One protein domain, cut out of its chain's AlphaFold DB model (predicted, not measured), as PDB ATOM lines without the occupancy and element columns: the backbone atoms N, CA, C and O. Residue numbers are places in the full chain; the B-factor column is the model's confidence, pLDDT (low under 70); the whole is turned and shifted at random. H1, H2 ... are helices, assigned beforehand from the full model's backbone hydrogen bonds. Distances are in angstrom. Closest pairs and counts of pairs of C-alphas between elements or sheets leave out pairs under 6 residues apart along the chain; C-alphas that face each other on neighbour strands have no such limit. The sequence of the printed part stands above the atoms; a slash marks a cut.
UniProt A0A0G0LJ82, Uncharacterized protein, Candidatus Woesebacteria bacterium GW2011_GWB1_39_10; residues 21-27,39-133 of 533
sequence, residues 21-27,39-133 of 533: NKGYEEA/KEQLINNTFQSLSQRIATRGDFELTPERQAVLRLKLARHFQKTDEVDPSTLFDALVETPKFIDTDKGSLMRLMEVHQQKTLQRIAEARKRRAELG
ATOM      1  N   ASN A  21     145.288  66.935  58.719       92.50
ATOM      2  CA  ASN A  21     145.670  68.269  59.186       92.50
ATOM      3  C   ASN A  21     147.167  68.350  59.508       92.50
ATOM      4  O   ASN A  21     147.827  69.308  59.119       92.50
ATOM      5  N   LYS A  22     147.744  67.312  60.124       94.06
ATOM      6  CA  LYS A  22     149.196  67.241  60.327       94.06
ATOM      7  C   LYS A  22     149.952  67.265  58.996       94.06
ATOM      8  O   LYS A  22     150.895  68.032  58.839       94.06
ATOM      9  N   GLY A  23     149.504  66.484  58.012       94.50
ATOM     10  CA  GLY A  23     150.101  66.497  56.675       94.50
ATOM     11  C   GLY A  23     149.961  67.846  55.956       94.50
ATOM     12  O   GLY A  23     150.813  68.200  55.142       94.50
ATOM     13  N   TYR A  24     148.887  68.591  56.232       95.62
ATOM     14  CA  TYR A  24     148.655  69.927  55.682       95.62
ATOM     15  C   TYR A  24     149.691  70.916  56.225       95.62
ATOM     16  O   TYR A  24     150.345  71.613  55.449       95.62
ATOM     17  N   GLU A  25     149.901  70.897  57.541       95.56
ATOM     18  CA  GLU A  25     150.928  71.693  58.214       95.56
ATOM     19  C   GLU A  25     152.333  71.354  57.707       95.56
ATOM     20  O   GLU A  25     153.105  72.246  57.359       95.56
ATOM     21  N   GLU A  26     152.650  70.063  57.574       95.00
ATOM     22  CA  GLU A  26     153.932  69.592  57.036       95.00
ATOM     23  C   GLU A  26     154.179  70.064  55.593       95.00
ATOM     24  O   GLU A  26     155.304  70.423  55.244       95.00
ATOM     25  N   ALA A  27     153.142  70.106  54.749       92.94
ATOM     26  CA  ALA A  27     153.266  70.577  53.368       92.94
ATOM     27  C   ALA A  27     153.607  72.076  53.280       92.94
ATOM     28  O   ALA A  27     154.262  72.504  52.325       92.94
ATOM     29  N   LYS A  39     150.016  81.180  50.374       93.56
ATOM     30  CA  LYS A  39     149.629  79.802  50.026       93.56
ATOM     31  C   LYS A  39     148.326  79.397  50.713       93.56
ATOM     32  O   LYS A  39     147.443  78.858  50.055       93.56
ATOM     33  N   GLU A  40     148.173  79.697  51.998       95.88
ATOM     34  CA  GLU A  40     146.942  79.441  52.755       95.88
ATOM     35  C   GLU A  40     145.749  80.201  52.169       95.88
ATOM     36  O   GLU A  40     144.668  79.633  52.023       95.88
ATOM     37  N   GLN A  41     145.941  81.461  51.766       95.00
ATOM     38  CA  GLN A  41     144.902  82.243  51.100       95.00
ATOM     39  C   GLN A  41     144.485  81.605  49.770       95.00
ATOM     40  O   GLN A  41     143.292  81.457  49.508       95.00
ATOM     41  N   LEU A  42     145.450  81.172  48.956       92.94
ATOM     42  CA  LEU A  42     145.188  80.495  47.688       92.94
ATOM     43  C   LEU A  42     144.420  79.181  47.898       92.94
ATOM     44  O   LEU A  42     143.375  78.975  47.281       92.94
ATOM     45  N   ILE A  43     144.878  78.345  48.834       96.75
ATOM     46  CA  ILE A  43     144.209  77.095  49.217       96.75
ATOM     47  C   ILE A  43     142.772  77.362  49.655       96.75
ATOM     48  O   ILE A  43     141.858  76.701  49.169       96.75
ATOM     49  N   ASN A  44     142.566  78.315  50.566       95.44
ATOM     50  CA  ASN A  44     141.247  78.620  51.105       95.44
ATOM     51  C   ASN A  44     140.311  79.136  50.010       95.44
ATOM     52  O   ASN A  44     139.184  78.659  49.913       95.44
ATOM     53  N   ASN A  45     140.780  80.033  49.142       94.12
ATOM     54  CA  ASN A  45     139.985  80.550  48.031       94.12
ATOM     55  C   ASN A  45     139.575  79.431  47.062       94.12
ATOM     56  O   ASN A  45     138.399  79.314  46.711       94.12
ATOM     57  N   THR A  46     140.519  78.569  46.664       93.50
ATOM     58  CA  THR A  46     140.222  77.425  45.789       93.50
ATOM     59  C   THR A  46     139.270  76.442  46.467       93.50
ATOM     60  O   THR A  46     138.285  76.028  45.862       93.50
ATOM     61  N   PHE A  47     139.518  76.096  47.731       96.06
ATOM     62  CA  PHE A  47     138.680  75.174  48.493       96.06
ATOM     63  C   PHE A  47     137.246  75.689  48.647       96.06
ATOM     64  O   PHE A  47     136.308  74.923  48.433       96.06
ATOM     65  N   GLN A  48     137.064  76.971  48.979       93.62
ATOM     66  CA  GLN A  48     135.739  77.579  49.117       93.62
ATOM     67  C   GLN A  48     134.991  77.579  47.782       93.62
ATOM     68  O   GLN A  48     133.839  77.153  47.723       93.62
ATOM     69  N   SER A  49     135.671  77.954  46.693       91.38
ATOM     70  CA  SER A  49     135.096  77.908  45.344       91.38
ATOM     71  C   SER A  49     134.636  76.496  44.960       91.38
ATOM     72  O   SER A  49     133.510  76.313  44.498       91.38
ATOM     73  N   LEU A  50     135.475  75.481  45.195       91.75
ATOM     74  CA  LEU A  50     135.132  74.084  44.919       91.75
ATOM     75  C   LEU A  50     133.974  73.600  45.794       91.75
ATOM     76  O   LEU A  50     133.027  73.018  45.275       91.75
ATOM     77  N   SER A  51     134.025  73.869  47.099       90.12
ATOM     78  CA  SER A  51     132.998  73.436  48.054       90.12
ATOM     79  C   SER A  51     131.631  74.012  47.696       90.12
ATOM     80  O   SER A  51     130.651  73.273  47.652       90.12
ATOM     81  N   GLN A  52     131.569  75.300  47.341       88.69
ATOM     82  CA  GLN A  52     130.332  75.947  46.911       88.69
ATOM     83  C   GLN A  52     129.771  75.319  45.626       88.69
ATOM     84  O   GLN A  52     128.572  75.046  45.539       88.69
ATOM     85  N   ARG A  53     130.629  75.057  44.631       88.56
ATOM     86  CA  ARG A  53     130.221  74.429  43.364       88.56
ATOM     87  C   ARG A  53     129.733  72.994  43.561       88.56
ATOM     88  O   ARG A  53     128.740  72.609  42.952       88.56
ATOM     89  N   ILE A  54     130.394  72.222  44.425       87.50
ATOM     90  CA  ILE A  54     130.007  70.836  44.725       87.50
ATOM     91  C   ILE A  54     128.680  70.807  45.485       87.50
ATOM     92  O   ILE A  54     127.772  70.086  45.074       87.50
ATOM     93  N   ALA A  55     128.524  71.656  46.505       84.56
ATOM     94  CA  ALA A  55     127.274  71.788  47.255       84.56
ATOM     95  C   ALA A  55     126.093  72.195  46.358       84.56
ATOM     96  O   ALA A  55     124.989  71.691  46.526       84.56
ATOM     97  N   THR A  56     126.332  73.071  45.376       84.50
ATOM     98  CA  THR A  56     125.301  73.515  44.421       84.50
ATOM     99  C   THR A  56     124.877  72.399  43.463       84.50
ATOM    100  O   THR A  56     123.723  72.349  43.049       84.50
ATOM    101  N   ARG A  57     125.803  71.513  43.077       79.81
ATOM    102  CA  ARG A  57     125.548  70.456  42.091       79.81
ATOM    103  C   ARG A  57     124.875  69.220  42.699       79.81
ATOM    104  O   ARG A  57     124.046  68.616  42.037       79.81
ATOM    105  N   GLY A  58     125.214  68.862  43.941       74.31
ATOM    106  CA  GLY A  58     124.560  67.778  44.689       74.31
ATOM    107  C   GLY A  58     124.983  66.346  44.319       74.31
ATOM    108  O   GLY A  58     124.454  65.399  44.891       74.31
ATOM    109  N   ASP A  59     125.945  66.169  43.406       69.38
ATOM    110  CA  ASP A  59     126.361  64.848  42.897       69.38
ATOM    111  C   ASP A  59     127.142  63.999  43.922       69.38
ATOM    112  O   ASP A  59     127.175  62.771  43.819       69.38
ATOM    113  N   PHE A  60     127.810  64.628  44.897       80.31
ATOM    114  CA  PHE A  60     128.492  63.936  45.993       80.31
ATOM    115  C   PHE A  60     128.715  64.854  47.202       80.31
ATOM    116  O   PHE A  60     128.850  66.069  47.066       80.31
ATOM    117  N   GLU A  61     128.798  64.254  48.391       84.69
ATOM    118  CA  GLU A  61     128.983  64.974  49.652       84.69
ATOM    119  C   GLU A  61     130.468  65.162  50.009       84.69
ATOM    120  O   GLU A  61     131.291  64.244  49.878       84.69
ATOM    121  N   LEU A  62     130.802  66.363  50.491       88.56
ATOM    122  CA  LEU A  62     132.111  66.724  51.043       88.56
ATOM    123  C   LEU A  62     132.071  66.605  52.573       88.56
ATOM    124  O   LEU A  62     131.970  67.606  53.284       88.56
ATOM    125  N   THR A  63     132.150  65.367  53.066       91.69
ATOM    126  CA  THR A  63     132.249  65.073  54.505       91.69
ATOM    127  C   THR A  63     133.499  65.726  55.117       91.69
ATOM    128  O   THR A  63     134.443  66.046  54.380       91.69
ATOM    129  N   PRO A  64     133.563  65.932  56.445       92.62
ATOM    130  CA  PRO A  64     134.737  66.512  57.104       92.62
ATOM    131  C   PRO A  64     136.063  65.823  56.737       92.62
ATOM    132  O   PRO A  64     137.076  66.493  56.520       92.62
ATOM    133  N   GLU A  65     136.059  64.500  56.564       92.00
ATOM    134  CA  GLU A  65     137.228  63.717  56.151       92.00
ATOM    135  C   GLU A  65     137.652  64.085  54.725       92.00
ATOM    136  O   GLU A  65     138.818  64.398  54.474       92.00
ATOM    137  N   ARG A  66     136.698  64.120  53.784       93.00
ATOM    138  CA  ARG A  66     136.941  64.519  52.389       93.00
ATOM    139  C   ARG A  66     137.408  65.968  52.277       93.00
ATOM    140  O   ARG A  66     138.259  66.272  51.439       93.00
ATOM    141  N   GLN A  67     136.902  66.858  53.133       94.56
ATOM    142  CA  GLN A  67     137.362  68.245  53.221       94.56
ATOM    143  C   GLN A  67     138.831  68.316  53.651       94.56
ATOM    144  O   GLN A  67     139.622  69.013  53.009       94.56
ATOM    145  N   ALA A  68     139.211  67.563  54.686       94.94
ATOM    146  CA  ALA A  68     140.588  67.503  55.167       94.94
ATOM    147  C   ALA A  68     141.537  66.917  54.103       94.94
ATOM    148  O   ALA A  68     142.606  67.475  53.841       94.94
ATOM    149  N   VAL A  69     141.116  65.852  53.410       96.06
ATOM    150  CA  VAL A  69     141.869  65.256  52.293       96.06
ATOM    151  C   VAL A  69     142.036  66.248  51.137       96.06
ATOM    152  O   VAL A  69     143.144  66.400  50.613       96.06
ATOM    153  N   LEU A  70     140.972  66.950  50.729       95.81
ATOM    154  CA  LEU A  70     141.038  67.931  49.643       95.81
ATOM    155  C   LEU A  70     141.969  69.098  49.998       95.81
ATOM    156  O   LEU A  70     142.809  69.472  49.179       95.81
ATOM    157  N   ARG A  71     141.882  69.629  51.225       96.38
ATOM    158  CA  ARG A  71     142.780  70.686  51.723       96.38
ATOM    159  C   ARG A  71     144.241  70.247  51.710       96.38
ATOM    160  O   ARG A  71     145.087  70.983  51.206       96.38
ATOM    161  N   LEU A  72     144.539  69.034  52.179       97.31
ATOM    162  CA  LEU A  72     145.885  68.459  52.115       97.31
ATOM    163  C   LEU A  72     146.398  68.354  50.672       97.31
ATOM    164  O   LEU A  72     147.539  68.715  50.377       97.31
ATOM    165  N   LYS A  73     145.568  67.862  49.748       97.50
ATOM    166  CA  LYS A  73     145.951  67.734  48.335       97.50
ATOM    167  C   LYS A  73     146.178  69.094  47.672       97.50
ATOM    168  O   LYS A  73     147.131  69.218  46.905       97.50
ATOM    169  N   LEU A  74     145.363  70.102  47.994       96.88
ATOM    170  CA  LEU A  74     145.574  71.487  47.561       96.88
ATOM    171  C   LEU A  74     146.890  72.042  48.113       96.88
ATOM    172  O   LEU A  74     147.670  72.595  47.346       96.88
ATOM    173  N   ALA A  75     147.193  71.821  49.395       96.12
ATOM    174  CA  ALA A  75     148.462  72.245  49.989       96.12
ATOM    175  C   ALA A  75     149.671  71.612  49.285       96.12
ATOM    176  O   ALA A  75     150.598  72.314  48.892       96.12
ATOM    177  N   ARG A  76     149.634  70.298  49.032       95.81
ATOM    178  CA  ARG A  76     150.685  69.584  48.282       95.81
ATOM    179  C   ARG A  76     150.814  70.059  46.831       95.81
ATOM    180  O   ARG A  76     151.919  70.063  46.292       95.81
ATOM    181  N   HIS A  77     149.708  70.429  46.183       93.69
ATOM    182  CA  HIS A  77     149.723  70.995  44.828       93.69
ATOM    183  C   HIS A  77     150.368  72.380  44.835       93.69
ATOM    184  O   HIS A  77     151.339  72.614  44.114       93.69
ATOM    185  N   PHE A  78     149.907  73.259  45.725       93.50
ATOM    186  CA  PHE A  78     150.424  74.616  45.819       93.50
ATOM    187  C   PHE A  78     151.825  74.712  46.425       93.50
ATOM    188  O   PHE A  78     152.506  75.724  46.283       93.50
ATOM    189  N   GLN A  79     152.325  73.638  47.031       90.25
ATOM    190  CA  GLN A  79     153.738  73.529  47.373       90.25
ATOM    191  C   GLN A  79     154.634  73.604  46.123       90.25
ATOM    192  O   GLN A  79     155.760  74.088  46.203       90.25
ATOM    193  N   LYS A  80     154.137  73.133  44.969       85.62
ATOM    194  CA  LYS A  80     154.904  73.004  43.720       85.62
ATOM    195  C   LYS A  80     154.586  74.076  42.676       85.62
ATOM    196  O   LYS A  80     155.418  74.330  41.816       85.62
ATOM    197  N   THR A  81     153.397  74.672  42.723       84.69
ATOM    198  CA  THR A  81     152.924  75.684  41.762       84.69
ATOM    199  C   THR A  81     151.998  76.692  42.452       84.69
ATOM    200  O   THR A  81     151.561  76.447  43.568       84.69
ATOM    201  N   ASP A  82     151.710  77.835  41.837       85.44
ATOM    202  CA  ASP A  82     150.680  78.787  42.291       85.44
ATOM    203  C   ASP A  82     149.422  78.757  41.409       85.44
ATOM    204  O   ASP A  82     148.470  79.500  41.635       85.44
ATOM    205  N   GLU A  83     149.392  77.872  40.414       81.75
ATOM    206  CA  GLU A  83     148.350  77.845  39.395       81.75
ATOM    207  C   GLU A  83     147.459  76.606  39.516       81.75
ATOM    208  O   GLU A  83     147.915  75.471  39.707       81.75
ATOM    209  N   VAL A  84     146.155  76.833  39.370       81.56
ATOM    210  CA  VAL A  84     145.144  75.797  39.166       81.56
ATOM    211  C   VAL A  84     143.943  76.420  38.458       81.56
ATOM    212  O   VAL A  84     143.534  77.519  38.820       81.56
ATOM    213  N   ASP A  85     143.362  75.731  37.472       78.31
ATOM    214  CA  ASP A  85     142.046  76.089  36.929       78.31
ATOM    215  C   ASP A  85     140.962  75.454  37.820       78.31
ATOM    216  O   ASP A  85     140.777  74.229  37.777       78.31
ATOM    217  N   PRO A  86     140.216  76.241  38.623       78.19
ATOM    218  CA  PRO A  86     139.206  75.700  39.527       78.19
ATOM    219  C   PRO A  86     138.061  74.994  38.796       78.19
ATOM    220  O   PRO A  86     137.373  74.176  39.398       78.19
ATOM    221  N   SER A  87     137.824  75.306  37.517       75.88
ATOM    222  CA  SER A  87     136.788  74.645  36.715       75.88
ATOM    223  C   SER A  87     137.234  73.268  36.256       75.88
ATOM    224  O   SER A  87     136.524  72.301  36.506       75.88
ATOM    225  N   THR A  88     138.441  73.154  35.700       75.75
ATOM    226  CA  THR A  88     139.007  71.847  35.330       75.75
ATOM    227  C   THR A  88     139.145  70.933  36.551       75.75
ATOM    228  O   THR A  88     138.807  69.751  36.484       75.75
ATOM    229  N   LEU A  89     139.591  71.470  37.693       85.44
ATOM    230  CA  LEU A  89     139.691  70.691  38.926       85.44
ATOM    231  C   LEU A  89     138.314  70.252  39.451       85.44
ATOM    232  O   LEU A  89     138.162  69.105  39.868       85.44
ATOM    233  N   PHE A  90     137.312  71.134  39.414       85.81
ATOM    234  CA  PHE A  90     135.938  70.784  39.775       85.81
ATOM    235  C   PHE A  90     135.394  69.650  38.899       85.81
ATOM    236  O   PHE A  90     134.922  68.647  39.431       85.81
ATOM    237  N   ASP A  91     135.520  69.769  37.577       79.12
ATOM    238  CA  ASP A  91     135.021  68.769  36.628       79.12
ATOM    239  C   ASP A  91     135.700  67.408  36.831       79.12
ATOM    240  O   ASP A  91     135.035  66.368  36.848       79.12
ATOM    241  N   ALA A  92     137.011  67.414  37.084       83.56
ATOM    242  CA  ALA A  92     137.773  66.203  37.357       83.56
ATOM    243  C   ALA A  92     137.369  65.529  38.685       83.56
ATOM    244  O   ALA A  92     137.298  64.299  38.759       83.56
ATOM    245  N   LEU A  93     137.082  66.320  39.728       89.44
ATOM    246  CA  LEU A  93     136.597  65.819  41.020       89.44
ATOM    247  C   LEU A  93     135.191  65.227  40.911       89.44
ATOM    248  O   LEU A  93     134.943  64.169  41.482       89.44
ATOM    249  N   VAL A  94     134.295  65.863  40.154       85.62
ATOM    250  CA  VAL A  94     132.948  65.327  39.919       85.62
ATOM    251  C   VAL A  94     132.994  64.040  39.095       85.62
ATOM    252  O   VAL A  94     132.248  63.107  39.374       85.62
ATOM    253  N   GLU A  95     133.889  63.944  38.108       83.56
ATOM    254  CA  GLU A  95     134.059  62.709  37.335       83.56
ATOM    255  C   GLU A  95     134.652  61.563  38.176       83.56
ATOM    256  O   GLU A  95     134.340  60.395  37.943       83.56
ATOM    257  N   THR A  96     135.513  61.876  39.151       88.19
ATOM    258  CA  THR A  96     136.202  60.876  39.985       88.19
ATOM    259  C   THR A  96     136.047  61.189  41.483       88.19
ATOM    260  O   THR A  96     137.042  61.454  42.163       88.19
ATOM    261  N   PRO A  97     134.832  61.104  42.055       88.94
ATOM    262  CA  PRO A  97     134.563  61.559  43.424       88.94
ATOM    263  C   PRO A  97     135.336  60.757  44.481       88.94
ATOM    264  O   PRO A  97     135.744  61.300  45.503       88.94
ATOM    265  N   LYS A  98     135.646  59.483  44.199       90.75
ATOM    266  CA  LYS A  98     136.455  58.630  45.087       90.75
ATOM    267  C   LYS A  98     137.912  59.086  45.235       90.75
ATOM    268  O   LYS A  98     138.634  58.595  46.097       90.75
ATOM    269  N   PHE A  99     138.380  60.015  44.401       93.25
ATOM    270  CA  PHE A  99     139.751  60.524  44.464       93.25
ATOM    271  C   PHE A  99     140.065  61.222  45.800       93.25
ATOM    272  O   PHE A  99     141.212  61.192  46.255       93.25
ATOM    273  N   ILE A 100     139.059  61.823  46.443       93.50
ATOM    274  CA  ILE A 100     139.199  62.479  47.751       93.50
ATOM    275  C   ILE A 100     138.839  61.571  48.935       93.50
ATOM    276  O   ILE A 100     138.820  62.044  50.065       93.50
ATOM    277  N   ASP A 101     138.636  60.268  48.710       92.31
ATOM    278  CA  ASP A 101     138.467  59.284  49.793       92.31
ATOM    279  C   ASP A 101     139.810  58.891  50.430       92.31
ATOM    280  O   ASP A 101     139.854  58.308  51.509       92.31
ATOM    281  N   THR A 102     140.933  59.183  49.759       92.56
ATOM    282  CA  THR A 102     142.278  58.861  50.252       92.56
ATOM    283  C   THR A 102     143.258  59.998  49.985       92.56
ATOM    284  O   THR A 102     143.129  60.755  49.022       92.56
ATOM    285  N   ASP A 103     144.323  60.084  50.778       90.50
ATOM    286  CA  ASP A 103     145.388  61.076  50.600       90.50
ATOM    287  C   ASP A 103     146.348  60.766  49.434       90.50
ATOM    288  O   ASP A 103     147.198  61.595  49.098       90.50
ATOM    289  N   LYS A 104     146.182  59.618  48.764       91.56
ATOM    290  CA  LYS A 104     147.024  59.156  47.649       91.56
ATOM    291  C   LYS A 104     146.695  59.851  46.326       91.56
ATOM    292  O   LYS A 104     145.542  60.152  46.038       91.56
ATOM    293  N   GLY A 105     147.709  60.052  45.483       87.62
ATOM    294  CA  GLY A 105     147.569  60.691  44.166       87.62
ATOM    295  C   GLY A 105     147.591  62.225  44.213       87.62
ATOM    296  O   GLY A 105     147.305  62.834  45.246       87.62
ATOM    297  N   SER A 106     147.961  62.849  43.089       92.12
ATOM    298  CA  SER A 106     148.118  64.305  42.950       92.12
ATOM    299  C   SER A 106     146.996  64.939  42.123       92.12
ATOM    300  O   SER A 106     146.460  64.307  41.213       92.12
ATOM    301  N   LEU A 107     146.672  66.207  42.412       89.38
ATOM    302  CA  LEU A 107     145.684  66.977  41.641       89.38
ATOM    303  C   LEU A 107     146.108  67.142  40.181       89.38
ATOM    304  O   LEU A 107     145.285  66.980  39.288       89.38
ATOM    305  N   MET A 108     147.401  67.372  39.936       81.50
ATOM    306  CA  MET A 108     147.967  67.420  38.586       81.50
ATOM    307  C   MET A 108     147.624  66.162  37.779       81.50
ATOM    308  O   MET A 108     147.081  66.263  36.685       81.50
ATOM    309  N   ARG A 109     147.840  64.968  38.352       80.50
ATOM    310  CA  ARG A 109     147.551  63.711  37.653       80.50
ATOM    311  C   ARG A 109     146.053  63.490  37.441       80.50
ATOM    312  O   ARG A 109     145.666  62.944  36.412       80.50
ATOM    313  N   LEU A 110     145.217  63.900  38.395       85.69
ATOM    314  CA  LEU A 110     143.762  63.847  38.242       85.69
ATOM    315  C   LEU A 110     143.303  64.704  37.050       85.69
ATOM    316  O   LEU A 110     142.551  64.216  36.208       85.69
ATOM    317  N   MET A 111     143.784  65.947  36.963       81.06
ATOM    318  CA  MET A 111     143.445  66.867  35.873       81.06
ATOM    319  C   MET A 111     143.957  66.358  34.516       81.06
ATOM    320  O   MET A 111     143.199  66.377  33.552       81.06
ATOM    321  N   GLU A 112     145.178  65.814  34.449       68.88
ATOM    322  CA  GLU A 112     145.711  65.176  33.231       68.88
ATOM    323  C   GLU A 112     144.816  64.030  32.741       68.88
ATOM    324  O   GLU A 112     144.464  63.963  31.564       68.88
ATOM    325  N   VAL A 113     144.426  63.120  33.641       69.62
ATOM    326  CA  VAL A 113     143.579  61.970  33.289       69.62
ATOM    327  C   VAL A 113     142.191  62.430  32.837       69.62
ATOM    328  O   VAL A 113     141.655  61.888  31.870       69.62
ATOM    329  N   HIS A 114     141.612  63.433  33.501       75.25
ATOM    330  CA  HIS A 114     140.331  64.020  33.109       75.25
ATOM    331  C   HIS A 114     140.392  64.653  31.710       75.25
ATOM    332  O   HIS A 114     139.524  64.402  30.868       75.25
ATOM    333  N   GLN A 115     141.447  65.418  31.421       64.12
ATOM    334  CA  GLN A 115     141.668  66.005  30.100       64.12
ATOM    335  C   GLN A 115     141.831  64.923  29.025       64.12
ATOM    336  O   GLN A 115     141.171  64.990  27.989       64.12
ATOM    337  N   GLN A 116     142.625  63.878  29.286       63.41
ATOM    338  CA  GLN A 116     142.788  62.748  28.363       63.41
ATOM    339  C   GLN A 116     141.457  62.050  28.054       63.41
ATOM    340  O   GLN A 116     141.134  61.828  26.887       63.41
ATOM    341  N   LYS A 117     140.645  61.756  29.078       65.25
ATOM    342  CA  LYS A 117     139.308  61.166  28.895       65.25
ATOM    343  C   LYS A 117     138.373  62.085  28.116       65.25
ATOM    344  O   LYS A 117     137.616  61.612  27.271       65.25
ATOM    345  N   THR A 118     138.429  63.388  28.377       62.78
ATOM    346  CA  THR A 118     137.634  64.387  27.655       62.78
ATOM    347  C   THR A 118     138.002  64.395  26.173       62.78
ATOM    348  O   THR A 118     137.116  64.283  25.333       62.78
ATOM    349  N   LEU A 119     139.295  64.406  25.839       58.75
ATOM    350  CA  LEU A 119     139.787  64.311  24.458       58.75
ATOM    351  C   LEU A 119     139.392  62.999  23.775       58.75
ATOM    352  O   LEU A 119     139.027  63.004  22.601       58.75
ATOM    353  N   GLN A 120     139.401  61.885  24.505       63.38
ATOM    354  CA  GLN A 120     138.942  60.603  23.980       63.38
ATOM    355  C   GLN A 120     137.436  60.623  23.676       63.38
ATOM    356  O   GLN A 120     137.026  60.250  22.578       63.38
ATOM    357  N   ARG A 121     136.611  61.159  24.588       61.78
ATOM    358  CA  ARG A 121     135.173  61.376  24.344       61.78
ATOM    359  C   ARG A 121     134.927  62.321  23.170       61.78
ATOM    360  O   ARG A 121     133.985  62.108  22.414       61.78
ATOM    361  N   ILE A 122     135.766  63.342  22.994       57.41
ATOM    362  CA  ILE A 122     135.721  64.254  21.844       57.41
ATOM    363  C   ILE A 122     135.979  63.490  20.546       57.41
ATOM    364  O   ILE A 122     135.187  63.604  19.612       57.41
ATOM    365  N   ALA A 123     137.051  62.698  20.490       55.62
ATOM    366  CA  ALA A 123     137.380  61.887  19.323       55.62
ATOM    367  C   ALA A 123     136.239  60.913  18.982       55.62
ATOM    368  O   ALA A 123     135.828  60.824  17.827       55.62
ATOM    369  N   GLU A 124     135.656  60.261  19.989       62.22
ATOM    370  CA  GLU A 124     134.507  59.365  19.820       62.22
ATOM    371  C   GLU A 124     133.237  60.096  19.366       62.22
ATOM    372  O   GLU A 124     132.534  59.611  18.482       62.22
ATOM    373  N   ALA A 125     132.926  61.264  19.935       57.62
ATOM    374  CA  ALA A 125     131.761  62.058  19.549       57.62
ATOM    375  C   ALA A 125     131.888  62.594  18.116       57.62
ATOM    376  O   ALA A 125     130.906  62.609  17.372       57.62
ATOM    377  N   ARG A 126     133.096  63.004  17.710       58.06
ATOM    378  CA  ARG A 126     133.379  63.417  16.330       58.06
ATOM    379  C   ARG A 126     133.314  62.226  15.367       58.06
ATOM    380  O   ARG A 126     132.692  62.357  14.319       58.06
ATOM    381  N   LYS A 127     133.835  61.054  15.753       58.22
ATOM    382  CA  LYS A 127     133.704  59.804  14.982       58.22
ATOM    383  C   LYS A 127     132.238  59.420  14.757       58.22
ATOM    384  O   LYS A 127     131.844  59.184  13.621       58.22
ATOM    385  N   ARG A 128     131.403  59.457  15.804       59.56
ATOM    386  CA  ARG A 128     129.958  59.178  15.683       59.56
ATOM    387  C   ARG A 128     129.234  60.165  14.765       59.56
ATOM    388  O   ARG A 128     128.305  59.770  14.076       59.56
ATOM    389  N   ARG A 129     129.633  61.445  14.743       53.22
ATOM    390  CA  ARG A 129     129.069  62.438  13.804       53.22
ATOM    391  C   ARG A 129     129.495  62.178  12.358       53.22
ATOM    392  O   ARG A 129     128.661  62.325  11.475       53.22
ATOM    393  N   ALA A 130     130.739  61.755  12.131       51.50
ATOM    394  CA  ALA A 130     131.235  61.364  10.809       51.50
ATOM    395  C   ALA A 130     130.515  60.123  10.252       51.50
ATOM    396  O   ALA A 130     130.268  60.036   9.056       51.50
ATOM    397  N   GLU A 131     130.135  59.182  11.120       58.03
ATOM    398  CA  GLU A 131     129.376  57.977  10.751       58.03
ATOM    399  C   GLU A 131     127.904  58.266  10.376       58.03
ATOM    400  O   GLU A 131     127.264  57.427   9.744       58.03
ATOM    401  N   LEU A 132     127.368  59.441  10.739       55.03
ATOM    402  CA  LEU A 132     125.966  59.842  10.534       55.03
ATOM    403  C   LEU A 132     125.752  60.825   9.359       55.03
ATOM    404  O   LEU A 132     124.609  61.195   9.094       55.03
ATOM    405  N   GLY A 133     126.812  61.261   8.667       53.12
ATOM    406  CA  GLY A 133     126.763  62.229   7.560       53.12
ATOM    407  C   GLY A 133     127.618  61.818   6.355       53.12
ATOM    408  O   GLY A 133     128.206  60.738   6.339       53.12
TER     409      GLY A 133
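Overview. This is residues 21 to 27 and 39 to 133 of the 533 residues of an uncharacterized protein of Candidatus Woesebacteria bacterium GW2011_GWB1_39_10 (UniProt A0A0G0LJ82). A compact body of short, mostly crossed helices has H3 at its core, with H1, H2 and H5 packed on it; the long helix H6 starts on H3 and H4, and residues 119 to 133, of which 119 to 130 belong to H6, stick out as an arm. The printed part, 102 residues with helices H1 to H6 and no named strand, is all helix, only just loose, close to compact (radius of gyration of the C-alphas 15.7 A), and spans 57 by 29 by 22 A.

Arrangement. H6, residues 107 to 130, touches H4, residues 86 to 95, with residues 107 to 114 alone, about perpendicular at 74 degrees; closest C-alphas Ala 92 and His 114, 5.4 A. H3, residues 64 to 78, touches H1, residues 21 to 27, the same way at a shallow 4 degrees; closest C-alphas Tyr 24 and Leu 72, 4.7 A. H2, residues 39 to 57, touches H3 at a steep 46 degrees, opposite ways; closest C-alphas Ile 43 and Leu 74, 6.0 A. H5, residues 97 to 101, touches H3; closest C-alphas Arg 66 and Ile 100, 5.5 A. Every O i to N i+4 pair is within hydrogen-bond range in H1, H2, H3, H4 and H6; H5 has 0 of 1, but 2 of 2 O i to N i+3.

Along the chain. H6 runs 34.5 A, from C-alpha 107 at (145.684, 66.977, 41.641) to C-alpha 130 at (131.235, 61.364, 10.809); H2 runs 27.0 A and H3 21.0 A.

Size, cuts and confidence. Residues 28 to 38 are not printed; C-alphas 27 and 39 are 10.5 A apart. Of the links printed whole, none is long. The pLDDT is under 70 at residues 59, 112 to 113 and 115 to 133.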